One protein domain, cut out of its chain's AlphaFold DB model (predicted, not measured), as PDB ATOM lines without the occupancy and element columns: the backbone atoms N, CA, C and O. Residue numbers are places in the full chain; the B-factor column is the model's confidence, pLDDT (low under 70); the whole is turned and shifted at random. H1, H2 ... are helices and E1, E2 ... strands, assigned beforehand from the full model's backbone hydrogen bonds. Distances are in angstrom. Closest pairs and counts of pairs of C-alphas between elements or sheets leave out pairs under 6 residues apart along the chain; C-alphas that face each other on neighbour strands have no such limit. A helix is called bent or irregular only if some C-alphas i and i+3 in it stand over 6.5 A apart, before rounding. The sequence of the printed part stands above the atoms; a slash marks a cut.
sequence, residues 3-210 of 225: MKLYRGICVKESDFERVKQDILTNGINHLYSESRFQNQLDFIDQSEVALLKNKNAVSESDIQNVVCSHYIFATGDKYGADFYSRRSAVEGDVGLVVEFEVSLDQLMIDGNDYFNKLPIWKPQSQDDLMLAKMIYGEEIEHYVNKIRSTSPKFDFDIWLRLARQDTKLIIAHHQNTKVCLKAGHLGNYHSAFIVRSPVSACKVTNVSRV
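AT A GLANCE: This is residues 3 to 210 of the 225 residues of an uncharacterized protein of Aliivibrio wodanis (UniProt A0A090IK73). An elongated body has a three-strand sheet, E1 E4 E7, at one end, layered between H1 and H3, and a cluster of helices, H4 to H7 with H2, at the other. Between these ends lies a small curled sheet, E2 E3 E6 E5, with H7 and H8 packed on it. The 208 printed residues include eight named helices and seven named strands, in the order E1 H1 E2 H2 E3 H3 E4 E5 H4 H5 H6 H7 H8 E6 E7; both sheets are antiparallel and the class is mixed. The whole is compact, with a radius of gyration of the C-alphas of 17.7 A and spans of 55 by 36 by 27 A.

HOW THE PARTS SIT: E1, residues 3 to 12, is the antiparallel neighbour of E4, residues 93 to 103, with N 5 and O 100 2.9 A apart. E4 is also the antiparallel neighbour of E7, residues 204 to 209, with N 97 and O 208 2.9 A apart. H1, residues 13 to 26, and H3, residues 78 to 86, are on opposite faces of this sheet, making three layers, helices on both faces, at heights over the sheet of 8.2 A and 6.5 A. E3, residues 66 to 75, bends by 73 degrees at residue 70 and pairs with E2, residues 40 to 44, before the bend, N 41 and O 69 3.0 A apart, and with E6, residues 192 to 196, after it, N 72 and O 195 2.9 A apart. E5, residues 107 to 109, is the neighbour of E6, with N 108 and O 194 2.9 A apart. H7, residues 156 to 165, stands up from this curled sheet. H7 forms a helical hairpin with H6, residues 140 to 149, at a shallow tilt of 14 degrees, closest at the C-alphas of Ile 147 and Phe 156, 6.0 A. H5, residues 126 to 136, touches H8, residues 167 to 175, about perpendicular at 90 degrees, the C-alphas of Tyr 136 and His 173 being closest at 4.8 A. H4, residues 118 to 121, touches H5 and H6, and H2, residues 46 to 52, touches H7. Each O i to N i+4 pair is within hydrogen-bond range in H2, H3, H5, H6 and H8, against 8 of 10 in H1 and 5 of 6 in H7; H4 is too short for one.

IN THESE COORDINATES: E1 begins at C-alpha 3, (537.230, 402.578, 367.854), and is 29.0 A long. E4 is 31.4 A, E3 23.9 A and H1 20.3 A; H1 is irregular, with C-alphas 14 and 17 7.7 A apart. E7 ends at C-alpha 209, (516.159, 401.412, 363.070).

THE WHOLE: The C-alphas of Ser 14 and Asn 56 are the two farthest apart, 55.5 A. The printed part has no cut. The links H1 to E2, H2 to E3 and H8 to E6 are long. The pLDDT is under 70 at residues 33 to 39, 118, 151 to 154 and 182 to 187.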
ATOM      1  N   MET A   3     537.820 403.683 368.600       96.75
ATOM      2  CA  MET A   3     537.230 402.578 367.854       96.75
ATOM      3  C   MET A   3     535.738 402.796 367.685       96.75
ATOM      4  O   MET A   3     535.051 403.166 368.639       96.75
ATOM      5  N   LYS A   4     535.253 402.533 366.470       98.06
ATOM      6  CA  LYS A   4     533.828 402.514 366.159       98.06
ATOM      7  C   LYS A   4     533.239 401.168 366.568       98.06
ATOM      8  O   LYS A   4     533.730 400.130 366.126       98.06
ATOM      9  N   LEU A   5     532.187 401.206 367.375       97.81
ATOM     10  CA  LEU A   5     531.447 400.041 367.845       97.81
ATOM     11  C   LEU A   5     529.950 400.213 367.598       97.81
ATOM     12  O   LEU A   5     529.462 401.311 367.310       97.81
ATOM     13  N   TYR A   6     529.230 399.102 367.728       96.81
ATOM     14  CA  TYR A   6     527.799 399.028 367.491       96.81
ATOM     15  C   TYR A   6     527.109 398.344 368.667       96.81
ATOM     16  O   TYR A   6     527.571 397.318 369.162       96.81
ATOM     17  N   ARG A   7     525.979 398.885 369.116       94.94
ATOM     18  CA  ARG A   7     525.139 398.267 370.148       94.94
ATOM     19  C   ARG A   7     523.744 398.021 369.603       94.94
ATOM     20  O   ARG A   7     523.092 398.951 369.144       94.94
ATOM     21  N   GLY A   8     523.295 396.776 369.710       93.50
ATOM     22  CA  GLY A   8     521.908 396.400 369.483       93.50
ATOM     23  C   GLY A   8     521.063 396.602 370.729       93.50
ATOM     24  O   GLY A   8     521.470 396.196 371.817       93.50
ATOM     25  N   ILE A   9     519.893 397.212 370.570       92.62
ATOM     26  CA  ILE A   9     518.893 397.380 371.625       92.62
ATOM     27  C   ILE A   9     517.539 396.958 371.057       92.62
ATOM     28  O   ILE A   9     517.173 397.373 369.961       92.62
ATOM     29  N   CYS A  10     516.807 396.137 371.804       92.38
ATOM     30  CA  CYS A  10     515.422 395.793 371.505       92.38
ATOM     31  C   CYS A  10     514.496 396.729 372.284       92.38
ATOM     32  O   CYS A  10     514.657 396.878 373.498       92.38
ATOM     33  N   VAL A  11     513.547 397.371 371.605       92.38
ATOM     34  CA  VAL A  11     512.569 398.280 372.221       92.38
ATOM     35  C   VAL A  11     511.183 398.030 371.651       92.38
ATOM     36  O   VAL A  11     511.063 397.536 370.536       92.38
ATOM     37  N   LYS A  12     510.133 398.430 372.367       93.81
ATOM     38  CA  LYS A  12     508.782 398.449 371.795       93.81
ATOM     39  C   LYS A  12     508.714 399.439 370.640       93.81
ATOM     40  O   LYS A  12     509.295 400.521 370.727       93.81
ATOM     41  N   GLU A  13     507.922 399.125 369.620       94.12
ATOM     42  CA  GLU A  13     507.674 400.015 368.478       94.12
ATOM     43  C   GLU A  13     507.250 401.419 368.932       94.12
ATOM     44  O   GLU A  13     507.797 402.423 368.483       94.12
ATOM     45  N   SER A  14     506.331 401.489 369.900       96.06
ATOM     46  CA  SER A  14     505.827 402.747 370.461       96.06
ATOM     47  C   SER A  14     506.886 403.580 371.192       96.06
ATOM     48  O   SER A  14     506.689 404.773 371.399       96.06
ATOM     49  N   ASP A  15     507.992 402.962 371.613       95.81
ATOM     50  CA  ASP A  15     509.079 403.605 372.352       95.81
ATOM     51  C   ASP A  15     510.265 403.998 371.461       95.81
ATOM     52  O   ASP A  15     511.179 404.671 371.943       95.81
ATOM     53  N   PHE A  16     510.266 403.613 370.179       94.56
ATOM     54  CA  PHE A  16     511.428 403.747 369.300       94.56
ATOM     55  C   PHE A  16     511.970 405.182 369.228       94.56
ATOM     56  O   PHE A  16     513.126 405.422 369.582       94.56
ATOM     57  N   GLU A  17     511.143 406.152 368.821       97.12
ATOM     58  CA  GLU A  17     511.594 407.546 368.670       97.12
ATOM     59  C   GLU A  17     511.982 408.173 370.016       97.12
ATOM     60  O   GLU A  17     512.949 408.929 370.094       97.12
ATOM     61  N   ARG A  18     511.289 407.802 371.103       97.00
ATOM     62  CA  ARG A  18     511.615 408.272 372.455       97.00
ATOM     63  C   ARG A  18     512.996 407.783 372.895       97.00
ATOM     64  O   ARG A  18     513.797 408.585 373.365       97.00
ATOM     65  N   VAL A  19     513.282 406.488 372.745       95.44
ATOM     66  CA  VAL A  19     514.575 405.893 373.125       95.44
ATOM     67  C   VAL A  19     515.698 406.412 372.231       95.44
ATOM     68  O   VAL A  19     516.769 406.752 372.728       95.44
ATOM     69  N   LYS A  20     515.454 406.540 370.925       96.44
ATOM     70  CA  LYS A  20     516.400 407.154 369.989       96.44
ATOM     71  C   LYS A  20     516.769 408.574 370.414       96.44
ATOM     72  O   LYS A  20     517.956 408.887 370.500       96.44
ATOM     73  N   GLN A  21     515.778 409.415 370.714       97.50
ATOM     74  CA  GLN A  21     516.027 410.787 371.147       97.50
ATOM     75  C   GLN A  21     516.755 410.841 372.494       97.50
ATOM     76  O   GLN A  21     517.658 411.662 372.660       97.50
ATOM     77  N   ASP A  22     516.411 409.957 373.434       96.75
ATOM     78  CA  ASP A  22     517.112 409.863 374.715       96.75
ATOM     79  C   ASP A  22     518.590 409.503 374.523       96.75
ATOM     80  O   ASP A  22     519.450 410.204 375.041       96.75
ATOM     81  N   ILE A  23     518.910 408.499 373.701       96.62
ATOM     82  CA  ILE A  23     520.299 408.096 373.424       96.62
ATOM     83  C   ILE A  23     521.088 409.225 372.747       96.62
ATOM     84  O   ILE A  23     522.244 409.464 373.094       96.62
ATOM     85  N   LEU A  24     520.476 409.945 371.804       97.06
ATOM     86  CA  LEU A  24     521.119 411.081 371.136       97.06
ATOM     87  C   LEU A  24     521.349 412.271 372.078       97.06
ATOM     88  O   LEU A  24     522.292 413.031 371.877       97.06
ATOM     89  N   THR A  25     520.506 412.436 373.098       96.94
ATOM     90  CA  THR A  25     520.581 413.565 374.040       96.94
ATOM     91  C   THR A  25     521.482 413.248 375.235       96.94
ATOM     92  O   THR A  25     522.310 414.063 375.634       96.94
ATOM     93  N   ASN A  26     521.345 412.044 375.790       96.19
ATOM     94  CA  ASN A  26     521.909 411.634 377.077       96.19
ATOM     95  C   ASN A  26     523.018 410.578 376.941       96.19
ATOM     96  O   ASN A  26     523.733 410.302 377.907       96.19
ATOM     97  N   GLY A  27     523.208 410.008 375.749       95.81
ATOM     98  CA  GLY A  27     524.163 408.935 375.501       95.81
ATOM     99  C   GLY A  27     523.638 407.558 375.909       95.81
ATOM    100  O   GLY A  27     522.449 407.349 376.134       95.81
ATOM    101  N   ILE A  28     524.548 406.588 376.006       93.81
ATOM    102  CA  ILE A  28     524.223 405.209 376.378       93.81
ATOM    103  C   ILE A  28     524.597 404.990 377.842       93.81
ATOM    104  O   ILE A  28     525.774 404.873 378.194       93.81
ATOM    105  N   ASN A  29     523.591 404.907 378.703       87.88
ATOM    106  CA  ASN A  29     523.760 404.579 380.116       87.88
ATOM    107  C   ASN A  29     523.483 403.083 380.394       87.88
ATOM    108  O   ASN A  29     523.088 402.318 379.511       87.88
ATOM    109  N   HIS A  30     523.703 402.666 381.639       76.94
ATOM    110  CA  HIS A  30     523.530 401.281 382.084       76.94
ATOM    111  C   HIS A  30     522.066 400.815 382.109       76.94
ATOM    112  O   HIS A  30     521.828 399.612 382.135       76.94
ATOM    113  N   LEU A  31     521.084 401.727 382.062       76.38
ATOM    114  CA  LEU A  31     519.658 401.368 382.019       76.38
ATOM    115  C   LEU A  31     519.293 400.651 380.718       76.38
ATOM    116  O   LEU A  31     518.310 399.920 380.668       76.38
ATOM    117  N   TYR A  32     520.114 400.825 379.683       70.44
ATOM    118  CA  TYR A  32     519.979 400.103 378.429       70.44
ATOM    119  C   TYR A  32     520.599 398.702 378.465       70.44
ATOM    120  O   TYR A  32     520.504 398.005 377.459       70.44
ATOM    121  N   SER A  33     521.250 398.281 379.559       63.12
ATOM    122  CA  SER A  33     521.844 396.945 379.723       63.12
ATOM    123  C   SER A  33     520.777 395.858 379.922       63.12
ATOM    124  O   SER A  33     519.807 396.057 380.648       63.12
ATOM    125  N   GLU A  34     520.971 394.686 379.308       55.56
ATOM    126  CA  GLU A  34     520.027 393.557 379.387       55.56
ATOM    127  C   GLU A  34     519.939 392.934 380.792       55.56
ATOM    128  O   GLU A  34     518.899 392.390 381.162       55.56
ATOM    129  N   SER A  35     520.992 393.018 381.607       51.84
ATOM    130  CA  SER A  35     520.956 392.527 382.987       51.84
ATOM    131  C   SER A  35     520.623 393.659 383.953       51.84
ATOM    132  O   SER A  35     521.422 394.546 384.244       51.84
ATOM    133  N   ARG A  36     519.421 393.564 384.526       46.28
ATOM    134  CA  ARG A  36     518.943 394.381 385.654       46.28
ATOM    135  C   ARG A  36     519.700 394.113 386.968       46.28
ATOM    136  O   ARG A  36     519.335 394.659 388.003       46.28
ATOM    137  N   PHE A  37     520.744 393.283 386.934       45.38
ATOM    138  CA  PHE A  37     521.581 392.924 388.072       45.38
ATOM    139  C   PHE A  37     522.999 393.448 387.842       45.38
ATOM    140  O   PHE A  37     523.657 393.008 386.909       45.38
ATOM    141  N   GLN A  38     523.431 394.397 388.680       52.19
ATOM    142  CA  GLN A  38     524.821 394.614 389.118       52.19
ATOM    143  C   GLN A  38     525.934 394.319 388.088       52.19
ATOM    144  O   GLN A  38     526.906 393.639 388.402       52.19
ATOM    145  N   ASN A  39     525.834 394.846 386.866       62.50
ATOM    146  CA  ASN A  39     526.897 394.741 385.861       62.50
ATOM    147  C   ASN A  39     528.040 395.701 386.191       62.50
ATOM    148  O   ASN A  39     528.280 396.668 385.472       62.50
ATOM    149  N   GLN A  40     528.702 395.466 387.310       77.56
ATOM    150  CA  GLN A  40     529.932 396.136 387.672       77.56
ATOM    151  C   GLN A  40     531.094 395.232 387.283       77.56
ATOM    152  O   GLN A  40     531.107 394.046 387.604       77.56
ATOM    153  N   LEU A  41     532.035 395.792 386.533       84.06
ATOM    154  CA  LEU A  41     533.285 395.130 386.202       84.06
ATOM    155  C   LEU A  41     534.450 396.040 386.535       84.06
ATOM    156  O   LEU A  41     534.375 397.264 386.404       84.06
ATOM    157  N   ASP A  42     535.526 395.385 386.927       87.88
ATOM    158  CA  ASP A  42     536.798 395.992 387.250       87.88
ATOM    159  C   ASP A  42     537.593 396.248 385.973       87.88
ATOM    160  O   ASP A  42     538.080 395.314 385.327       87.88
ATOM    161  N   PHE A  43     537.737 397.525 385.626       90.75
ATOM    162  CA  PHE A  43     538.662 397.974 384.592       90.75
ATOM    163  C   PHE A  43     540.013 398.275 385.233       90.75
ATOM    164  O   PHE A  43     540.081 399.032 386.199       90.75
ATOM    165  N   ILE A  44     541.074 397.692 384.688       92.81
ATOM    166  CA  ILE A  44     542.451 397.951 385.107       92.81
ATOM    167  C   ILE A  44     542.954 399.117 384.263       92.81
ATOM    168  O   ILE A  44     542.736 399.137 383.048       92.81
ATOM    169  N   ASP A  45     543.620 400.088 384.887       91.81
ATOM    170  CA  ASP A  45     544.220 401.191 384.140       91.81
ATOM    171  C   ASP A  45     545.145 400.671 383.023       91.81
ATOM    172  O   ASP A  45     545.927 399.739 383.205       91.81
ATOM    173  N   GLN A  46     545.069 401.271 381.836       91.38
ATOM    174  CA  GLN A  46     545.805 400.778 380.668       91.38
ATOM    175  C   GLN A  46     547.326 400.867 380.827       91.38
ATOM    176  O   GLN A  46     548.051 400.023 380.293       91.38
ATOM    177  N   SER A  47     547.824 401.860 381.570       90.81
ATOM    178  CA  SER A  47     549.251 401.938 381.890       90.81
ATOM    179  C   SER A  47     549.674 400.769 382.779       90.81
ATOM    180  O   SER A  47     550.737 400.183 382.576       90.81
ATOM    181  N   GLU A  48     548.799 400.355 383.690       93.00
ATOM    182  CA  GLU A  48     549.013 399.217 384.568       93.00
ATOM    183  C   GLU A  48     548.925 397.885 383.815       93.00
ATOM    184  O   GLU A  48     549.806 397.045 383.980       93.00
ATOM    185  N   VAL A  49     547.970 397.715 382.892       93.38
ATOM    186  CA  VAL A  49     547.915 396.534 382.007       93.38
ATOM    187  C   VAL A  49     549.238 396.350 381.255       93.38
ATOM    188  O   VAL A  49     549.795 395.249 381.240       93.38
ATOM    189  N   ALA A  50     549.779 397.428 380.675       92.06
ATOM    190  CA  ALA A  50     551.045 397.390 379.945       92.06
ATOM    191  C   ALA A  50     552.245 397.029 380.842       92.06
ATOM    192  O   ALA A  50     553.142 396.296 380.412       92.06
ATOM    193  N   LEU A  51     552.262 397.508 382.088       93.50
ATOM    194  CA  LEU A  51     553.299 397.176 383.070       93.50
ATOM    195  C   LEU A  51     553.200 395.714 383.524       93.50
ATOM    196  O   LEU A  51     554.189 394.979 383.475       93.50
ATOM    197  N   LEU A  52     552.006 395.274 383.931       93.38
ATOM    198  CA  LEU A  52     551.761 393.938 384.477       93.38
ATOM    199  C   LEU A  52     551.964 392.839 383.435       93.38
ATOM    200  O   LEU A  52     552.502 391.783 383.766       93.38
ATOM    201  N   LYS A  53     551.644 393.105 382.160       92.62
ATOM    202  CA  LYS A  53     551.870 392.169 381.047       92.62
ATOM    203  C   LYS A  53     553.306 391.630 380.997       92.62
ATOM    204  O   LYS A  53     553.519 390.477 380.615       92.62
ATOM    205  N   ASN A  54     554.289 392.449 381.368       90.38
ATOM    206  CA  ASN A  54     555.706 392.106 381.273       90.38
ATOM    207  C   ASN A  54     556.256 391.402 382.523       90.38
ATOM    208  O   ASN A  54     557.379 390.894 382.487       90.38
ATOM    209  N   LYS A  55     555.490 391.325 383.618       91.06
ATOM    210  CA  LYS A  55     555.926 390.628 384.834       91.06
ATOM    211  C   LYS A  55     555.992 389.115 384.616       91.06
ATOM    212  O   LYS A  55     555.302 388.544 383.771       91.06
ATOM    213  N   ASN A  56     556.848 388.441 385.381       85.81
ATOM    214  CA  ASN A  56     556.950 386.977 385.345       85.81
ATOM    215  C   ASN A  56     555.773 386.297 386.045       85.81
ATOM    216  O   ASN A  56     555.283 385.293 385.545       85.81
ATOM    217  N   ALA A  57     555.308 386.885 387.143       86.31
ATOM    218  CA  ALA A  57     554.111 386.491 387.867       86.31
ATOM    219  C   ALA A  57     553.306 387.753 388.197       86.31
ATOM    220  O   ALA A  57     553.892 388.828 388.364       86.31
ATOM    221  N   VAL A  58     551.984 387.619 388.260       88.62
ATOM    222  CA  VAL A  58     551.070 388.700 388.638       88.62
ATOM    223  C   VAL A  58     550.054 388.127 389.610       88.62
ATOM    224  O   VAL A  58     549.481 387.072 389.360       88.62
ATOM    225  N   SER A  59     549.843 388.843 390.701       89.12
ATOM    226  CA  SER A  59     548.876 388.554 391.752       89.12
ATOM    227  C   SER A  59     547.822 389.659 391.826       89.12
ATOM    228  O   SER A  59     548.001 390.739 391.267       89.12
ATOM    229  N   GLU A  60     546.727 389.425 392.549       86.88
ATOM    230  CA  GLU A  60     545.675 390.441 392.693       86.88
ATOM    231  C   GLU A  60     546.222 391.710 393.365       86.88
ATOM    232  O   GLU A  60     545.851 392.819 393.004       86.88
ATOM    233  N   SER A  61     547.184 391.554 394.284       88.69
ATOM    234  CA  SER A  61     547.850 392.678 394.954       88.69
ATOM    235  C   SER A  61     548.710 393.551 394.037       88.69
ATOM    236  O   SER A  61     549.049 394.675 394.407       88.69
ATOM    237  N   ASP A  62     549.076 393.047 392.856       88.12
ATOM    238  CA  ASP A  62     549.792 393.836 391.859       88.12
ATOM    239  C   ASP A  62     548.879 394.824 391.126       88.12
ATOM    240  O   ASP A  62     549.412 395.728 390.490       88.12
ATOM    241  N   ILE A  63     547.554 394.641 391.202       88.12
ATOM    242  CA  ILE A  63     546.552 395.497 390.571       88.12
ATOM    243  C   ILE A  63     546.126 396.571 391.580       88.12
ATOM    244  O   ILE A  63     545.392 396.309 392.531       88.12
ATOM    245  N   GLN A  64     546.593 397.795 391.376       85.12
ATOM    246  CA  GLN A  64     546.396 398.921 392.286       85.12
ATOM    247  C   GLN A  64     545.314 399.884 391.794       85.12
ATOM    248  O   GLN A  64     544.600 400.463 392.613       85.12
ATOM    249  N   ASN A  65     545.161 400.050 390.476       83.44
ATOM    250  CA  ASN A  65     544.238 401.017 389.883       83.44
ATOM    251  C   ASN A  65     543.095 400.303 389.169       83.44
ATOM    252  O   ASN A  65     543.063 400.165 387.943       83.44
ATOM    253  N   VAL A  66     542.126 399.873 389.974       83.44
ATOM    254  CA  VAL A  66     540.878 399.292 389.491       83.44
ATOM    255  C   VAL A  66     539.763 400.322 389.547       83.44
ATOM    256  O   VAL A  66     539.478 400.903 390.595       83.44
ATOM    257  N   VAL A  67     539.086 400.509 388.421       83.56
ATOM    258  CA  VAL A  67     537.847 401.275 388.351       83.56
ATOM    259  C   VAL A  67     536.695 400.304 388.166       83.56
ATOM    260  O   VAL A  67     536.472 399.783 387.073       83.56
ATOM    261  N   CYS A  68     535.937 400.099 389.238       82.81
ATOM    262  CA  CYS A  68     534.653 399.425 389.163       82.81
ATOM    263  C   CYS A  68     533.664 400.330 388.421       82.81
ATOM    264  O   CYS A  68     533.400 401.466 388.827       82.81
ATOM    265  N   SER A  69     533.136 399.847 387.299       83.88
ATOM    266  CA  SER A  69     532.214 400.615 386.473       83.88
ATOM    267  C   SER A  69     531.077 399.758 385.959       83.88
ATOM    268  O   SER A  69     531.241 398.572 385.670       83.88
ATOM    269  N   HIS A  70     529.935 400.408 385.746       90.19
ATOM    270  CA  HIS A  70     528.908 399.839 384.892       90.19
ATOM    271  C   HIS A  70     529.445 399.634 383.479       90.19
ATOM    272  O   HIS A  70     530.311 400.386 383.013       90.19
ATOM    273  N   TYR A  71     528.883 398.655 382.780       91.31
ATOM    274  CA  TYR A  71     529.243 398.378 381.401       91.31
ATOM    275  C   TYR A  71     528.029 398.074 380.524       91.31
ATOM    276  O   TYR A  71     526.945 397.731 380.996       91.31
ATOM    277  N   ILE A  72     528.242 398.200 379.219       92.50
ATOM    278  CA  ILE A  72     527.330 397.765 378.165       92.50
ATOM    279  C   ILE A  72     528.068 396.805 377.230       92.50
ATOM    280  O   ILE A  72     529.291 396.849 377.123       92.50
ATOM    281  N   PHE A  73     527.324 395.959 376.528       92.69
ATOM    282  CA  PHE A  73     527.867 395.133 375.450       92.69
ATOM    283  C   PHE A  73     527.812 395.865 374.106       92.69
ATOM    284  O   PHE A  73     526.872 396.622 373.833       92.69
ATOM    285  N   ALA A  74     528.802 395.619 373.259       94.50
ATOM    286  CA  ALA A  74     528.852 396.119 371.894       94.50
ATOM    287  C   ALA A  74     529.596 395.138 370.985       94.50
ATOM    288  O   ALA A  74     530.318 394.264 371.457       94.50
ATOM    289  N   THR A  75     529.439 395.288 369.679       94.19
ATOM    290  CA  THR A  75     530.120 394.490 368.656       94.19
ATOM    291  C   THR A  75     531.007 395.377 367.794       94.19
ATOM    292  O   THR A  75     530.780 396.588 367.685       94.19
ATOM    293  N   GLY A  76     532.032 394.784 367.176       94.00
ATOM    294  CA  GLY A  76     532.908 395.507 366.245       94.00
ATOM    295  C   GLY A  76     532.238 395.854 364.914       94.00
ATOM    296  O   GLY A  76     532.665 396.787 364.238       94.00
ATOM    297  N   ASP A  77     531.154 395.157 364.569       91.38
ATOM    298  CA  ASP A  77     530.405 395.354 363.332       91.38
ATOM    299  C   ASP A  77     528.898 395.561 363.573       91.38
ATOM    300  O   ASP A  77     528.346 395.224 364.626       91.38
ATOM    301  N   LYS A  78     528.228 396.148 362.572       91.50
ATOM    302  CA  LYS A  78     526.784 396.418 362.597       91.50
ATOM    303  C   LYS A  78     525.955 395.135 362.590       91.50
ATOM    304  O   LYS A  78     524.864 395.133 363.144       91.50
ATOM    305  N   TYR A  79     526.467 394.063 361.987       87.88
ATOM    306  CA  TYR A  79     525.766 392.786 361.853       87.88
ATOM    307  C   TYR A  79     525.559 392.103 363.210       87.88
ATOM    308  O   TYR A  79     524.458 391.656 363.522       87.88
ATOM    309  N   GLY A  80     526.582 392.092 364.062       88.00
ATOM    310  CA  GLY A  80     526.487 391.584 365.423       88.00
ATOM    311  C   GLY A  80     525.515 392.405 366.273       88.00
ATOM    312  O   GLY A  80     524.678 391.838 366.972       88.00
ATOM    313  N   ALA A  81     525.563 393.736 366.185       91.81
ATOM    314  CA  ALA A  81     524.641 394.605 366.915       91.81
ATOM    315  C   ALA A  81     523.200 394.403 366.454       91.81
ATOM    316  O   ALA A  81     522.292 394.285 367.270       91.81
ATOM    317  N   ASP A  82     523.002 394.312 365.147       89.75
ATOM    318  CA  ASP A  82     521.720 393.991 364.553       89.75
ATOM    319  C   ASP A  82     521.180 392.656 365.089       89.75
ATOM    320  O   ASP A  82     520.079 392.600 365.641       89.75
ATOM    321  N   PHE A  83     522.005 391.609 365.064       85.75
ATOM    322  CA  PHE A  83     521.685 390.315 365.652       85.75
ATOM    323  C   PHE A  83     521.236 390.430 367.125       85.75
ATOM    324  O   PHE A  83     520.163 389.942 367.493       85.75
ATOM    325  N   TYR A  84     522.014 391.115 367.967       86.25
ATOM    326  CA  TYR A  84     521.685 391.285 369.386       86.25
ATOM    327  C   TYR A  84     520.418 392.113 369.614       86.25
ATOM    328  O   TYR A  84     519.656 391.799 370.526       86.25
ATOM    329  N   SER A  85     520.135 393.105 368.765       89.62
ATOM    330  CA  SER A  85     518.912 393.915 368.861       89.62
ATOM    331  C   SER A  85     517.631 393.103 368.648       89.62
ATOM    332  O   SER A  85     516.560 393.529 369.067       89.62
ATOM    333  N   ARG A  86     517.735 391.929 368.014       84.75
ATOM    334  CA  ARG A  86     516.599 391.062 367.675       84.75
ATOM    335  C   ARG A  86     516.528 389.790 368.516       84.75
ATOM    336  O   ARG A  86     515.500 389.120 368.514       84.75
ATOM    337  N   ARG A  87     517.612 389.419 369.208       80.44
ATOM    338  CA  ARG A  87     517.766 388.112 369.878       80.44
ATOM    339  C   ARG A  87     516.630 387.789 370.850       80.44
ATOM    340  O   ARG A  87     516.264 386.624 370.990       80.44
ATOM    341  N   SER A  88     516.113 388.812 371.520       76.88
ATOM    342  CA  SER A  88     515.082 388.703 372.553       76.88
ATOM    343  C   SER A  88     513.802 389.463 372.193       76.88
ATOM    344  O   SER A  88     512.986 389.703 373.076       76.88
ATOM    345  N   ALA A  89     513.638 389.840 370.921       83.44
ATOM    346  CA  ALA A  89     512.468 390.570 370.454       83.44
ATOM    347  C   ALA A  89     511.215 389.690 370.483       83.44
ATOM    348  O   ALA A  89     511.251 388.528 370.067       83.44
ATOM    349  N   VAL A  90     510.105 390.264 370.941       87.12
ATOM    350  CA  VAL A  90     508.765 389.674 370.828       87.12
ATOM    351  C   VAL A  90     507.899 390.485 369.861       87.12
ATOM    352  O   VAL A  90     508.339 391.480 369.288       87.12
ATOM    353  N   GLU A  91     506.664 390.045 369.620       86.94
ATOM    354  CA  GLU A  91     505.729 390.783 368.767       86.94
ATOM    355  C   GLU A  91     505.523 392.221 369.276       86.94
ATOM    356  O   GLU A  91     505.291 392.446 370.464       86.94
ATOM    357  N   GLY A  92     505.616 393.193 368.365       87.38
ATOM    358  CA  GLY A  92     505.536 394.620 368.686       87.38
ATOM    359  C   GLY A  92     506.864 395.263 369.102       87.38
ATOM    360  O   GLY A  92     506.892 396.478 369.304       87.38
ATOM    361  N   ASP A  93     507.952 394.494 369.192       92.50
ATOM    362  CA  ASP A  93     509.299 395.029 369.382       92.50
ATOM    363  C   ASP A  93     510.009 395.312 368.053       92.50
ATOM    364  O   ASP A  93     509.749 394.691 367.019       92.50
ATOM    365  N   VAL A  94     510.981 396.221 368.109       92.88
ATOM    366  CA  VAL A  94     511.894 396.550 367.019       92.88
ATOM    367  C   VAL A  94     513.333 396.697 367.478       92.88
ATOM    368  O   VAL A  94     513.633 397.130 368.593       92.88
ATOM    369  N   GLY A  95     514.235 396.345 366.563       92.81
ATOM    370  CA  GLY A  95     515.668 396.513 366.736       92.81
ATOM    371  C   GLY A  95     516.105 397.953 366.476       92.81
ATOM    372  O   GLY A  95     515.722 398.586 365.487       92.81
ATOM    373  N   LEU A  96     516.964 398.448 367.355       94.44
ATOM    374  CA  LEU A  96     517.654 399.722 367.253       94.44
ATOM    375  C   LEU A  96     519.159 399.447 367.305       94.44
ATOM    376  O   LEU A  96     519.641 398.759 368.206       94.44
ATOM    377  N   VAL A  97     519.909 399.983 366.340       96.06
ATOM    378  CA  VAL A  97     521.378 399.954 366.356       96.06
ATOM    379  C   VAL A  97     521.906 401.342 366.668       96.06
ATOM    380  O   VAL A  97     521.613 402.303 365.954       96.06
ATOM    381  N   VAL A  98     522.720 401.417 367.716       97.62
ATOM    382  CA  VAL A  98     523.498 402.599 368.086       97.62
ATOM    383  C   VAL A  98     524.921 402.434 367.573       97.62
ATOM    384  O   VAL A  98     525.584 401.456 367.916       97.62
ATOM    385  N   GLU A  99     525.400 403.392 366.790       98.44
ATOM    386  CA  GLU A  99     526.795 403.494 366.362       98.44
ATOM    387  C   GLU A  99     527.496 404.557 367.210       98.44
ATOM    388  O   GLU A  99     526.953 405.642 367.431       98.44
ATOM    389  N   PHE A 100     528.691 404.253 367.716       98.44
ATOM    390  CA  PHE A 100     529.416 405.169 368.594       98.44
ATOM    391  C   PHE A 100     530.928 404.932 368.570       98.44
ATOM    392  O   PHE A 100     531.402 403.885 368.128       98.44
ATOM    393  N   GLU A 101     531.690 405.911 369.059       98.25
ATOM    394  CA  GLU A 101     533.148 405.837 369.165       98.25
ATOM    395  C   GLU A 101     533.635 405.902 370.611       98.25
ATOM    396  O   GLU A 101     533.291 406.810 371.369       98.25
ATOM    397  N   VAL A 102     534.521 404.987 370.989       97.31
ATOM    398  CA  VAL A 102     535.111 404.930 372.335       97.31
ATOM    399  C   VAL A 102     536.617 404.749 372.267       97.31
ATOM    400  O   VAL A 102     537.163 404.254 371.284       97.31
ATOM    401  N   SER A 103     537.308 405.224 373.297       96.94
ATOM    402  CA  SER A 103     538.747 405.038 373.434       96.94
ATOM    403  C   SER A 103     539.059 403.636 373.961       96.94
ATOM    404  O   SER A 103     538.244 403.026 374.649       96.94
ATOM    405  N   LEU A 104     540.240 403.120 373.615       95.50
ATOM    406  CA  LEU A 104     540.671 401.760 373.968       95.50
ATOM    407  C   LEU A 104     540.650 401.474 375.477       95.50
ATOM    408  O   LEU A 104     540.329 400.365 375.879       95.50
ATOM    409  N   ASP A 105     540.916 402.479 376.312       94.56
ATOM    410  CA  ASP A 105     540.859 402.391 377.779       94.56
ATOM    411  C   ASP A 105     539.440 402.196 378.338       94.56
ATOM    412  O   ASP A 105     539.255 402.007 379.537       94.56
ATOM    413  N   GLN A 106     538.420 402.283 377.487       95.25
ATOM    414  CA  GLN A 106     537.027 402.029 377.845       95.25
ATOM    415  C   GLN A 106     536.558 400.640 377.416       95.25
ATOM    416  O   GLN A 106     535.371 400.349 377.561       95.25
ATOM    417  N   LEU A 107     537.446 399.814 376.860       95.75
ATOM    418  CA  LEU A 107     537.101 398.547 376.232       95.75
ATOM    419  C   LEU A 107     537.727 397.358 376.943       95.75
ATOM    420  O   LEU A 107     538.868 397.398 377.392       95.75
ATOM    421  N   MET A 108     536.973 396.266 376.954       95.50
ATOM    422  CA  MET A 108     537.491 394.926 377.175       95.50
ATOM    423  C   MET A 108     536.914 393.991 376.120       95.50
ATOM    424  O   MET A 108     535.782 394.173 375.673       95.50
ATOM    425  N   ILE A 109     537.642 392.936 375.780       95.25
ATOM    426  CA  ILE A 109     537.075 391.802 375.045       95.25
ATOM    427  C   ILE A 109     535.985 391.150 375.912       95.25
ATOM    428  O   ILE A 109     536.166 390.944 377.123       95.25
ATOM    429  N   ASP A 110     534.832 390.843 375.313       90.94
ATOM    430  CA  ASP A 110     533.804 390.046 375.982       90.94
ATOM    431  C   ASP A 110     534.287 388.600 376.121       90.94
ATOM    432  O   ASP A 110     534.453 387.887 375.139       90.94
ATOM    433  N   GLY A 111     534.513 388.158 377.358       83.25
ATOM    434  CA  GLY A 111     535.040 386.824 377.630       83.25
ATOM    435  C   GLY A 111     534.069 385.691 377.282       83.25
ATOM    436  O   GLY A 111     534.490 384.541 377.189       83.25
ATOM    437  N   ASN A 112     532.776 385.984 377.096       79.00
ATOM    438  CA  ASN A 112     531.752 384.967 376.835       79.00
ATOM    439  C   ASN A 112     531.788 384.394 375.406       79.00
ATOM    440  O   ASN A 112     531.020 383.476 375.101       79.00
ATOM    441  N   ASP A 113     532.644 384.925 374.529       73.75
ATOM    442  CA  ASP A 113     532.845 384.421 373.173       73.75
ATOM    443  C   ASP A 113     533.791 383.191 373.147       73.75
ATOM    444  O   ASP A 113     533.681 382.279 373.974       73.75
ATOM    445  N   TYR A 114     534.677 383.075 372.152       77.44
ATOM    446  CA  TYR A 114     535.705 382.029 372.149       77.44
ATOM    447  C   TYR A 114     536.739 382.270 373.270       77.44
ATOM    448  O   TYR A 114     537.294 381.299 373.776       77.44
ATOM    449  N   PHE A 115     536.917 383.517 373.725       81.94
ATOM    450  CA  PHE A 115     537.995 383.990 374.589       81.94
ATOM    451  C   PHE A 115     538.128 383.188 375.877       81.94
ATOM    452  O   PHE A 115     539.189 382.639 376.104       81.94
ATOM    453  N   ASN A 116     537.096 383.030 376.716       79.75
ATOM    454  CA  ASN A 116     537.244 382.282 377.979       79.75
ATOM    455  C   ASN A 116     537.307 380.752 377.801       79.75
ATOM    456  O   ASN A 116     537.362 380.018 378.792       79.75
ATOM    457  N   LYS A 117     537.276 380.221 376.574       78.75
ATOM    458  CA  LYS A 117     537.282 378.770 376.371       78.75
ATOM    459  C   LYS A 117     538.679 378.208 376.627       78.75
ATOM    460  O   LYS A 117     539.664 378.643 376.038       78.75
ATOM    461  N   LEU A 118     538.745 377.178 377.476       68.25
ATOM    462  CA  LEU A 118     539.984 376.489 377.862       68.25
ATOM    463  C   LEU A 118     540.923 376.125 376.691       68.25
ATOM    464  O   LEU A 118     542.128 376.281 376.884       68.25
ATOM    465  N   PRO A 119     540.442 375.694 375.504       74.44
ATOM    466  CA  PRO A 119     541.320 375.386 374.373       74.44
ATOM    467  C   PRO A 119     542.183 376.559 373.898       74.44
ATOM    468  O   PRO A 119     543.301 376.321 373.465       74.44
ATOM    469  N   ILE A 120     541.739 377.816 374.037       75.94
ATOM    470  CA  ILE A 120     542.579 378.977 373.685       75.94
ATOM    471  C   ILE A 120     543.800 379.058 374.596       75.94
ATOM    472  O   ILE A 120     544.916 379.291 374.142       75.94
ATOM    473  N   TRP A 121     543.584 378.892 375.899       83.69
ATOM    474  CA  TRP A 121     544.614 379.117 376.917       83.69
ATOM    475  C   TRP A 121     545.482 377.894 377.172       83.69
ATOM    476  O   TRP A 121     546.565 377.992 377.750       83.69
ATOM    477  N   LYS A 122     544.997 376.728 376.750       82.81
ATOM    478  CA  LYS A 122     545.703 375.453 376.777       82.81
ATOM    479  C   LYS A 122     545.563 374.782 375.407       82.81
ATOM    480  O   LYS A 122     544.937 373.718 375.339       82.81
ATOM    481  N   PRO A 123     546.125 375.390 374.341       80.06
ATOM    482  CA  PRO A 123     546.033 374.836 372.998       80.06
ATOM    483  C   PRO A 123     546.630 373.431 373.003       80.06
ATOM    484  O   PRO A 123     547.726 373.215 373.532       80.06
ATOM    485  N   GLN A 124     545.871 372.467 372.485       83.56
ATOM    486  CA  GLN A 124     546.298 371.069 372.387       83.56
ATOM    487  C   GLN A 124     547.062 370.826 371.084       83.56
ATOM    488  O   GLN A 124     547.828 369.870 370.980       83.56
ATOM    489  N   SER A 125     546.879 371.714 370.107       86.19
ATOM    490  CA  SER A 125     547.512 371.680 368.794       86.19
ATOM    491  C   SER A 125     548.074 373.050 368.397       86.19
ATOM    492  O   SER A 125     547.722 374.086 368.968       86.19
ATOM    493  N   GLN A 126     548.946 373.064 367.384       87.62
ATOM    494  CA  GLN A 126     549.384 374.309 366.749       87.62
ATOM    495  C   GLN A 126     548.209 375.038 366.078       87.62
ATOM    496  O   GLN A 126     548.187 376.267 366.053       87.62
ATOM    497  N   ASP A 127     547.218 374.288 365.589       87.25
ATOM    498  CA  ASP A 127     546.022 374.826 364.940       87.25
ATOM    499  C   ASP A 127     545.165 375.646 365.915       87.25
ATOM    500  O   ASP A 127     544.709 376.731 365.555       87.25
ATOM    501  N   ASP A 128     545.032 375.205 367.173       86.19
ATOM    502  CA  ASP A 128     544.322 375.959 368.219       86.19
ATOM    503  C   ASP A 128     544.976 377.328 368.473       86.19
ATOM    504  O   ASP A 128     544.299 378.354 368.580       86.19
ATOM    505  N   LEU A 129     546.313 377.358 368.540       89.56
ATOM    506  CA  LEU A 129     547.069 378.596 368.731       89.56
ATOM    507  C   LEU A 129     546.976 379.502 367.498       89.56
ATOM    508  O   LEU A 129     546.816 380.713 367.641       89.56
ATOM    509  N   MET A 130     547.042 378.935 366.289       90.88
ATOM    510  CA  MET A 130     546.851 379.698 365.054       90.88
ATOM    511  C   MET A 130     545.453 380.314 364.987       90.88
ATOM    512  O   MET A 130     545.330 381.492 364.659       90.88
ATOM    513  N   LEU A 131     544.410 379.571 365.363       89.19
ATOM    514  CA  LEU A 131     543.048 380.095 365.430       89.19
ATOM    515  C   LEU A 131     542.944 381.253 366.433       89.19
ATOM    516  O   LEU A 131     542.376 382.296 366.106       89.19
ATOM    517  N   ALA A 132     543.538 381.114 367.622       91.31
ATOM    518  CA  ALA A 132     543.584 382.195 368.603       91.31
ATOM    519  C   ALA A 132     544.287 383.445 368.044       91.31
ATOM    520  O   ALA A 132     543.772 384.551 368.198       91.31
ATOM    521  N   LYS A 133     545.415 383.282 367.339       93.88
ATOM    522  CA  LYS A 133     546.140 384.384 366.683       93.88
ATOM    523  C   LYS A 133     545.342 385.034 365.556       93.88
ATOM    524  O   LYS A 133     545.408 386.248 365.386       93.88
ATOM    525  N   MET A 134     544.561 384.260 364.803       91.94
ATOM    526  CA  MET A 134     543.683 384.800 363.760       91.94
ATOM    527  C   MET A 134     542.574 385.694 364.329       91.94
ATOM    528  O   MET A 134     542.172 386.641 363.659       91.94
ATOM    529  N   ILE A 135     542.086 385.396 365.538       91.56
ATOM    530  CA  ILE A 135     541.021 386.164 366.196       91.56
ATOM    531  C   ILE A 135     541.604 387.351 366.976       91.56
ATOM    532  O   ILE A 135     541.147 388.475 366.812       91.56
ATOM    533  N   TYR A 136     542.619 387.115 367.811       94.88
ATOM    534  CA  TYR A 136     543.112 388.071 368.815       94.88
ATOM    535  C   TYR A 136     544.505 388.644 368.504       94.88
ATOM    536  O   TYR A 136     545.054 389.405 369.301       94.88
ATOM    537  N   GLY A 137     545.082 388.307 367.348       95.69
ATOM    538  CA  GLY A 137     546.411 388.747 366.920       95.69
ATOM    539  C   GLY A 137     547.557 387.966 367.567       95.69
ATOM    540  O   GLY A 137     547.365 387.193 368.501       95.69
ATOM    541  N   GLU A 138     548.781 388.192 367.084       96.56
ATOM    542  CA  GLU A 138     549.997 387.477 367.526       96.56
ATOM    543  C   GLU A 138     550.251 387.567 369.037       96.56
ATOM    544  O   GLU A 138     550.734 386.631 369.668       96.56
ATOM    545  N   GLU A 139     549.874 388.689 369.641       96.25
ATOM    546  CA  GLU A 139     550.114 388.991 371.051       96.25
ATOM    547  C   GLU A 139     549.351 388.072 372.014       96.25
ATOM    548  O   GLU A 139     549.714 387.991 373.188       96.25
ATOM    549  N   ILE A 140     548.334 387.338 371.547       95.31
ATOM    550  CA  ILE A 140     547.648 386.334 372.370       95.31
ATOM    551  C   ILE A 140     548.601 385.224 372.831       95.31
ATOM    552  O   ILE A 140     548.471 384.719 373.945       95.31
ATOM    553  N   GLU A 141     549.606 384.886 372.015       95.12
ATOM    554  CA  GLU A 141     550.589 383.847 372.333       95.12
ATOM    555  C   GLU A 141     551.391 384.192 373.590       95.12
ATOM    556  O   GLU A 141     551.693 383.306 374.389       95.12
ATOM    557  N   HIS A 142     551.672 385.479 373.821       94.75
ATOM    558  CA  HIS A 142     552.320 385.936 375.050       94.75
ATOM    559  C   HIS A 142     551.524 385.511 376.287       94.75
ATOM    560  O   HIS A 142     552.078 384.912 377.210       94.75
ATOM    561  N   TYR A 143     550.215 385.761 376.291       93.81
ATOM    562  CA  TYR A 143     549.339 385.415 377.409       93.81
ATOM    563  C   TYR A 143     549.161 383.908 377.569       93.81
ATOM    564  O   TYR A 143     549.201 383.404 378.691       93.81
ATOM    565  N   VAL A 144     549.043 383.174 376.459       92.50
ATOM    566  CA  VAL A 144     549.021 381.704 376.472       92.50
ATOM    567  C   VAL A 144     550.297 381.159 377.118       92.50
ATOM    568  O   VAL A 144     550.225 380.321 378.017       92.50
ATOM    569  N   ASN A 145     551.468 381.665 376.726       91.69
ATOM    570  CA  ASN A 145     552.747 381.235 377.286       91.69
ATOM    571  C   ASN A 145     552.858 381.562 378.780       91.69
ATOM    572  O   ASN A 145     553.259 380.694 379.559       91.69
ATOM    573  N   LYS A 146     552.434 382.763 379.202       90.69
ATOM    574  CA  LYS A 146     552.374 383.137 380.624       90.69
ATOM    575  C   LYS A 146     551.504 382.164 381.408       90.69
ATOM    576  O   LYS A 146     551.992 381.547 382.354       90.69
ATOM    577  N   ILE A 147     550.276 381.929 380.961       88.44
ATOM    578  CA  ILE A 147     549.339 381.003 381.604       88.44
ATOM    579  C   ILE A 147     549.909 379.580 381.699       88.44
ATOM    580  O   ILE A 147     549.806 378.958 382.753       88.44
ATOM    581  N   ARG A 148     550.552 379.065 380.641       86.06
ATOM    582  CA  ARG A 148     551.161 377.720 380.642       86.06
ATOM    583  C   ARG A 148     552.341 377.602 381.602       86.06
ATOM    584  O   ARG A 148     552.547 376.536 382.174       86.06
ATOM    585  N   SER A 149     553.110 378.678 381.757       84.44
ATOM    586  CA  SER A 149     554.266 378.722 382.659       84.44
ATOM    587  C   SER A 149     553.897 378.926 384.132       84.44
ATOM    588  O   SER A 149     554.758 378.780 384.999       84.44
ATOM    589  N   THR A 150     552.635 379.248 384.428       76.94
ATOM    590  CA  THR A 150     552.203 379.656 385.766       76.94
ATOM    591  C   THR A 150     551.479 378.531 386.516       76.94
ATOM    592  O   THR A 150     550.764 377.719 385.927       76.94
ATOM    593  N   SER A 151     551.666 378.462 387.838       65.69
ATOM    594  CA  SER A 151     551.063 377.434 388.700       65.69
ATOM    595  C   SER A 151     549.519 377.540 388.749       65.69
ATOM    596  O   SER A 151     548.983 378.648 388.712       65.69
ATOM    597  N   PRO A 152     548.758 376.429 388.871       61.34
ATOM    598  CA  PRO A 152     547.348 376.363 388.459       61.34
ATOM    599  C   PRO A 152     546.306 377.153 389.264       61.34
ATOM    600  O   PRO A 152     545.144 377.130 388.866       61.34
ATOM    601  N   LYS A 153     546.637 377.752 390.416       55.22
ATOM    602  CA  LYS A 153     545.607 378.146 391.400       55.22
ATOM    603  C   LYS A 153     545.380 379.638 391.637       55.22
ATOM    604  O   LYS A 153     544.337 379.939 392.200       55.22
ATOM    605  N   PHE A 154     546.272 380.548 391.232       57.00
ATOM    606  CA  PHE A 154     546.112 381.963 391.620       57.00
ATOM    607  C   PHE A 154     546.356 383.019 390.533       57.00
ATOM    608  O   PHE A 154     545.971 384.163 390.738       57.00
ATOM    609  N   ASP A 155     546.838 382.645 389.343       77.12
ATOM    610  CA  ASP A 155     547.263 383.655 388.358       77.12
ATOM    611  C   ASP A 155     546.468 383.593 387.039       77.12
ATOM    612  O   ASP A 155     546.516 384.523 386.235       77.12
ATOM    613  N   PHE A 156     545.710 382.515 386.795       83.81
ATOM    614  CA  PHE A 156     544.989 382.310 385.530       83.81
ATOM    615  C   PHE A 156     543.985 383.434 385.248       83.81
ATOM    616  O   PHE A 156     544.048 384.066 384.195       83.81
ATOM    617  N   ASP A 157     543.113 383.732 386.212       86.06
ATOM    618  CA  ASP A 157     542.065 384.743 386.050       86.06
ATOM    619  C   ASP A 157     542.645 386.150 385.863       86.06
ATOM    620  O   ASP A 157     542.093 386.960 385.117       86.06
ATOM    621  N   ILE A 158     543.794 386.436 386.479       89.62
ATOM    622  CA  ILE A 158     544.484 387.720 386.335       89.62
ATOM    623  C   ILE A 158     545.056 387.859 384.927       89.62
ATOM    624  O   ILE A 158     544.818 388.872 384.269       89.62
ATOM    625  N   TRP A 159     545.742 386.833 384.416       91.50
ATOM    626  CA  TRP A 159     546.239 386.848 383.040       91.50
ATOM    627  C   TRP A 159     545.107 386.983 382.021       91.50
ATOM    628  O   TRP A 159     545.255 387.734 381.056       91.50
ATOM    629  N   LEU A 160     543.956 386.343 382.260       90.88
ATOM    630  CA  LEU A 160     542.757 386.548 381.447       90.88
ATOM    631  C   LEU A 160     542.261 387.997 381.511       90.88
ATOM    632  O   LEU A 160     542.008 388.602 380.471       90.88
ATOM    633  N   ARG A 161     542.135 388.581 382.709       91.38
ATOM    634  CA  ARG A 161     541.704 389.982 382.890       91.38
ATOM    635  C   ARG A 161     542.636 390.969 382.190       91.38
ATOM    636  O   ARG A 161     542.144 391.916 381.573       91.38
ATOM    637  N   LEU A 162     543.949 390.733 382.251       94.56
ATOM    638  CA  LEU A 162     544.954 391.528 381.545       94.56
ATOM    639  C   LEU A 162     544.819 391.373 380.027       94.56
ATOM    640  O   LEU A 162     544.768 392.374 379.319       94.56
ATOM    641  N   ALA A 163     544.699 390.141 379.528       95.50
ATOM    642  CA  ALA A 163     544.555 389.867 378.101       95.50
ATOM    643  C   ALA A 163     543.296 390.522 377.505       95.50
ATOM    644  O   ALA A 163     543.342 391.077 376.411       95.50
ATOM    645  N   ARG A 164     542.178 390.542 378.246       95.31
ATOM    646  CA  ARG A 164     540.931 391.195 377.804       95.31
ATOM    647  C   ARG A 164     541.062 392.703 377.630       95.31
ATOM    648  O   ARG A 164     540.254 393.280 376.907       95.31
ATOM    649  N   GLN A 165     542.019 393.325 378.312       96.06
ATOM    650  CA  GLN A 165     542.246 394.770 378.312       96.06
ATOM    651  C   GLN A 165     543.484 395.188 377.523       96.06
ATOM    652  O   GLN A 165     543.729 396.384 377.395       96.06
ATOM    653  N   ASP A 166     544.248 394.242 376.972       96.81
ATOM    654  CA  ASP A 166     545.394 394.568 376.133       96.81
ATOM    655  C   ASP A 166     544.922 395.228 374.836       96.81
ATOM    656  O   ASP A 166     544.249 394.622 374.000       96.81
ATOM    657  N   THR A 167     545.323 396.485 374.650       96.88
ATOM    658  CA  THR A 167     544.997 397.266 373.453       96.88
ATOM    659  C   THR A 167     545.345 396.569 372.139       96.88
ATOM    660  O   THR A 167     544.592 396.709 371.178       96.88
ATOM    661  N   LYS A 168     546.437 395.796 372.070       97.25
ATOM    662  CA  LYS A 168     546.822 395.077 370.850       97.25
ATOM    663  C   LYS A 168     545.841 393.945 370.541       97.25
ATOM    664  O   LYS A 168     545.460 393.792 369.382       97.25
ATOM    665  N   LEU A 169     545.389 393.215 371.563       97.06
ATOM    666  CA  LEU A 169     544.387 392.151 371.419       97.06
ATOM    667  C   LEU A 169     543.024 392.746 371.057       97.06
ATOM    668  O   LEU A 169     542.349 392.230 370.174       97.06
ATOM    669  N   ILE A 170     542.638 393.864 371.683       97.44
ATOM    670  CA  ILE A 170     541.389 394.581 371.375       97.44
ATOM    671  C   ILE A 170     541.365 395.045 369.913       97.44
ATOM    672  O   ILE A 170     540.364 394.851 369.222       97.44
ATOM    673  N   ILE A 171     542.459 395.647 369.432       97.81
ATOM    674  CA  ILE A 171     542.577 396.104 368.040       97.81
ATOM    675  C   ILE A 171     542.482 394.917 367.080       97.81
ATOM    676  O   ILE A 171     541.709 394.977 366.127       97.81
ATOM    677  N   ALA A 172     543.228 393.840 367.337       97.00
ATOM    678  CA  ALA A 172     543.206 392.653 366.487       97.00
ATOM    679  C   ALA A 172     541.817 391.995 366.455       97.00
ATOM    680  O   ALA A 172     541.313 391.702 365.374       97.00
ATOM    681  N   HIS A 173     541.159 391.869 367.614       95.62
ATOM    682  CA  HIS A 173     539.793 391.342 367.721       95.62
ATOM    683  C   HIS A 173     538.799 392.165 366.910       95.62
ATOM    684  O   HIS A 173     537.964 391.626 366.196       95.62
ATOM    685  N   HIS A 174     538.899 393.492 366.962       95.94
ATOM    686  CA  HIS A 174     538.031 394.372 366.174       95.94
ATOM    687  C   HIS A 174     538.270 394.264 364.670       95.94
ATOM    688  O   HIS A 174     537.322 394.353 363.895       95.94
ATOM    689  N   GLN A 175     539.521 394.038 364.270       95.12
ATOM    690  CA  GLN A 175     539.924 393.844 362.879       95.12
ATOM    691  C   GLN A 175     539.683 392.418 362.367       95.12
ATOM    692  O   GLN A 175     539.862 392.171 361.172       95.12
ATOM    693  N   ASN A 176     539.278 391.478 363.224       88.50
ATOM    694  CA  ASN A 176     538.900 390.144 362.788       88.50
ATOM    695  C   ASN A 176     537.670 390.241 361.873       88.50
ATOM    696  O   ASN A 176     536.576 390.582 362.306       88.50
ATOM    697  N   THR A 177     537.852 389.910 360.600       82.50
ATOM    698  CA  THR A 177     536.764 389.795 359.614       82.50
ATOM    699  C   THR A 177     536.687 388.399 359.003       82.50
ATOM    700  O   THR A 177     535.947 388.185 358.047       82.50
ATOM    701  N   LYS A 178     537.530 387.470 359.468       81.44
ATOM    702  CA  LYS A 178     537.729 386.157 358.833       81.44
ATOM    703  C   LYS A 178     537.121 385.027 359.645       81.44
ATOM    704  O   LYS A 178     536.664 384.045 359.069       81.44
ATOM    705  N   VAL A 179     537.147 385.149 360.969       83.88
ATOM    706  CA  VAL A 179     536.688 384.099 361.872       83.88
ATOM    707  C   VAL A 179     535.375 384.529 362.502       83.88
ATOM    708  O   VAL A 179     535.337 385.438 363.329       83.88
ATOM    709  N   CYS A 180     534.293 383.854 362.124       80.12
ATOM    710  CA  CYS A 180     533.013 383.991 362.806       80.12
ATOM    711  C   CYS A 180     533.080 383.305 364.172       80.12
ATOM    712  O   CYS A 180     533.315 382.100 364.277       80.12
ATOM    713  N   LEU A 181     532.810 384.067 365.221       77.25
ATOM    714  CA  LEU A 181     532.633 383.578 366.576       77.25
ATOM    715  C   LEU A 181     531.180 383.151 366.758       77.25
ATOM    716  O   LEU A 181     530.239 383.862 366.395       77.25
ATOM    717  N   LYS A 182     530.995 381.968 367.342       69.38
ATOM    718  CA  LYS A 182     529.675 381.413 367.640       69.38
ATOM    719  C   LYS A 182     529.327 381.679 369.105       69.38
ATOM    720  O   LYS A 182     529.873 381.009 369.988       69.38
ATOM    721  N   ALA A 183     528.373 382.578 369.378       57.44
ATOM    722  CA  ALA A 183     527.732 382.655 370.704       57.44
ATOM    723  C   ALA A 183     526.728 381.508 370.873       57.44
ATOM    724  O   ALA A 183     525.513 381.711 370.838       57.44
ATOM    725  N   GLY A 184     527.218 380.274 371.008       60.94
ATOM    726  CA  GLY A 184     526.365 379.106 371.235       60.94
ATOM    727  C   GLY A 184     525.245 378.965 370.190       60.94
ATOM    728  O   GLY A 184     525.513 378.820 369.000       60.94
ATOM    729  N   HIS A 185     523.984 378.998 370.632       46.75
ATOM    730  CA  HIS A 185     522.784 378.824 369.789       46.75
ATOM    731  C   HIS A 185     522.254 380.115 369.144       46.75
ATOM    732  O   HIS A 185     521.127 380.134 368.628       46.75
ATOM    733  N   LEU A 186     522.990 381.220 369.268       53.53
ATOM    734  CA  LEU A 186     522.396 382.541 369.137       53.53
ATOM    735  C   LEU A 186     522.759 383.184 367.796       53.53
ATOM    736  O   LEU A 186     521.820 383.510 367.088       53.53
ATOM    737  N   GLY A 187     524.019 383.233 367.357       63.84
ATOM    738  CA  GLY A 187     524.362 383.769 366.030       63.84
ATOM    739  C   GLY A 187     525.865 383.807 365.747       63.84
ATOM    740  O   GLY A 187     526.665 383.418 366.603       63.84
ATOM    741  N   ASN A 188     526.219 384.280 364.546       73.62
ATOM    742  CA  ASN A 188     527.595 384.533 364.113       73.62
ATOM    743  C   ASN A 188     527.909 386.029 364.280       73.62
ATOM    744  O   ASN A 188     527.099 386.870 363.908       73.62
ATOM    745  N   TYR A 189     529.070 386.372 364.820       80.81
ATOM    746  CA  TYR A 189     529.629 387.731 364.819       80.81
ATOM    747  C   TYR A 189     531.150 387.617 364.856       80.81
ATOM    748  O   TYR A 189     531.671 386.560 365.200       80.81
ATOM    749  N   HIS A 190     531.882 388.673 364.512       87.12
ATOM    750  CA  HIS A 190     533.346 388.585 364.481       87.12
ATOM    751  C   HIS A 190     534.018 389.054 365.766       87.12
ATOM    752  O   HIS A 190     535.096 388.572 366.104       87.12
ATOM    753  N   SER A 191     533.388 389.986 366.480       91.88
ATOM    754  CA  SER A 191     533.925 390.523 367.726       91.88
ATOM    755  C   SER A 191     532.841 391.081 368.635       91.88
ATOM    756  O   SER A 191     531.861 391.687 368.183       91.88
ATOM    757  N   ALA A 192     533.039 390.875 369.933       92.81
ATOM    758  CA  ALA A 192     532.200 391.382 371.003       92.81
ATOM    759  C   ALA A 192     533.069 392.027 372.087       92.81
ATOM    760  O   ALA A 192     534.165 391.559 372.407       92.81
ATOM    761  N   PHE A 193     532.558 393.120 372.639       94.94
ATOM    762  CA  PHE A 193     533.249 393.966 373.592       94.94
ATOM    763  C   PHE A 193     532.345 394.303 374.768       94.94
ATOM    764  O   PHE A 193     531.136 394.510 374.634       94.94
ATOM    765  N   ILE A 194     532.988 394.440 375.916       94.19
ATOM    766  CA  ILE A 194     532.466 395.137 377.078       94.19
ATOM    767  C   ILE A 194     532.957 396.579 376.994       94.19
ATOM    768  O   ILE A 194     534.150 396.830 376.830       94.19
ATOM    769  N   VAL A 195     532.031 397.523 377.109       94.62
ATOM    770  CA  VAL A 195     532.308 398.956 377.031       94.62
ATOM    771  C   VAL A 195     531.938 399.613 378.349       94.62
ATOM    772  O   VAL A 195     530.813 399.458 378.832       94.62
ATOM    773  N   ARG A 196     532.863 400.387 378.914       93.50
ATOM    774  CA  ARG A 196     532.635 401.189 380.118       93.50
ATOM    775  C   ARG A 196     531.483 402.180 379.895       93.50
ATOM    776  O   ARG A 196     531.494 402.949 378.936       93.50
ATOM    777  N   SER A 197     530.495 402.157 380.787       91.12
ATOM    778  CA  SER A 197     529.296 403.005 380.761       91.12
ATOM    779  C   SER A 197     529.391 404.100 381.838       91.12
ATOM    780  O   SER A 197     529.871 403.808 382.934       91.12
ATOM    781  N   PRO A 198     528.919 405.337 381.585       93.19
ATOM    782  CA  PRO A 198     528.166 405.774 380.408       93.19
ATOM    783  C   PRO A 198     529.034 406.100 379.182       93.19
ATOM    784  O   PRO A 198     530.134 406.641 379.292       93.19
ATOM    785  N   VAL A 199     528.483 405.842 377.993       95.19
ATOM    786  CA  VAL A 199     528.981 406.411 376.733       95.19
ATOM    787  C   VAL A 199     528.290 407.756 376.532       95.19
ATOM    788  O   VAL A 199     527.071 407.806 376.413       95.19
ATOM    789  N   SER A 200     529.056 408.847 376.511       96.56
ATOM    790  CA  SER A 200     528.513 410.205 376.342       96.56
ATOM    791  C   SER A 200     527.772 410.380 375.010       96.56
ATOM    792  O   SER A 200     528.189 409.822 373.997       96.56
ATOM    793  N   ALA A 201     526.729 411.214 374.993       97.12
ATOM    794  CA  ALA A 201     525.967 411.562 373.792       97.12
ATOM    795  C   ALA A 201     526.854 412.028 372.626       97.12
ATOM    796  O   ALA A 201     526.658 411.603 371.494       97.12
ATOM    797  N   CYS A 202     527.905 412.811 372.897       97.44
ATOM    798  CA  CYS A 202     528.816 413.304 371.855       97.44
ATOM    799  C   CYS A 202     529.665 412.207 371.186       97.44
ATOM    800  O   CYS A 202     530.316 412.464 370.176       97.44
ATOM    801  N   LYS A 203     529.691 410.995 371.755       97.69
ATOM    802  CA  LYS A 203     530.335 409.812 371.173       97.69
ATOM    803  C   LYS A 203     529.381 408.994 370.306       97.69
ATOM    804  O   LYS A 203     529.855 408.146 369.554       97.69
ATOM    805  N   VAL A 204     528.071 409.213 370.423       98.12
ATOM    806  CA  VAL A 204     527.058 408.561 369.592       98.12
ATOM    807  C   VAL A 204     527.062 409.236 368.226       98.12
ATOM    808  O   VAL A 204     526.823 410.433 368.114       98.12
ATOM    809  N   THR A 205     527.361 408.466 367.186       98.00
ATOM    810  CA  THR A 205     527.473 408.977 365.814       98.00
ATOM    811  C   THR A 205     526.225 408.698 364.991       98.00
ATOM    812  O   THR A 205     525.934 409.445 364.061       98.00
ATOM    813  N   ASN A 206     525.470 407.649 365.328       98.12
ATOM    814  CA  ASN A 206     524.219 407.320 364.657       98.12
ATOM    815  C   ASN A 206     523.304 406.481 365.560       98.12
ATOM    816  O   ASN A 206     523.771 405.668 366.358       98.12
ATOM    817  N   VAL A 207     521.993 406.637 365.386       97.44
ATOM    818  CA  VAL A 207     520.976 405.744 365.949       97.44
ATOM    819  C   VAL A 207     519.977 405.425 364.847       97.44
ATOM    820  O   VAL A 207     519.232 406.298 364.400       97.44
ATOM    821  N   SER A 208     519.962 404.171 364.407       96.19
ATOM    822  CA  SER A 208     519.140 403.731 363.279       96.19
ATOM    823  C   SER A 208     518.219 402.588 363.664       96.19
ATOM    824  O   SER A 208     518.592 401.709 364.446       96.19
ATOM    825  N   ARG A 209     517.032 402.578 363.058       95.19
ATOM    826  CA  ARG A 209     516.159 401.412 363.070       95.19
ATOM    827  C   ARG A 209     516.818 400.290 362.284       95.19
ATOM    828  O   ARG A 209     517.473 400.523 361.269       95.19
ATOM    829  N   VAL A 210     516.619 399.074 362.751       91.19
ATOM    830  CA  VAL A 210     516.929 397.884 361.979       91.19
ATOM    831  C   VAL A 210     515.848 397.687 360.920       91.19
ATOM    832  O   VAL A 210     514.694 397.403 361.241       91.19
TER     833      VAL A 210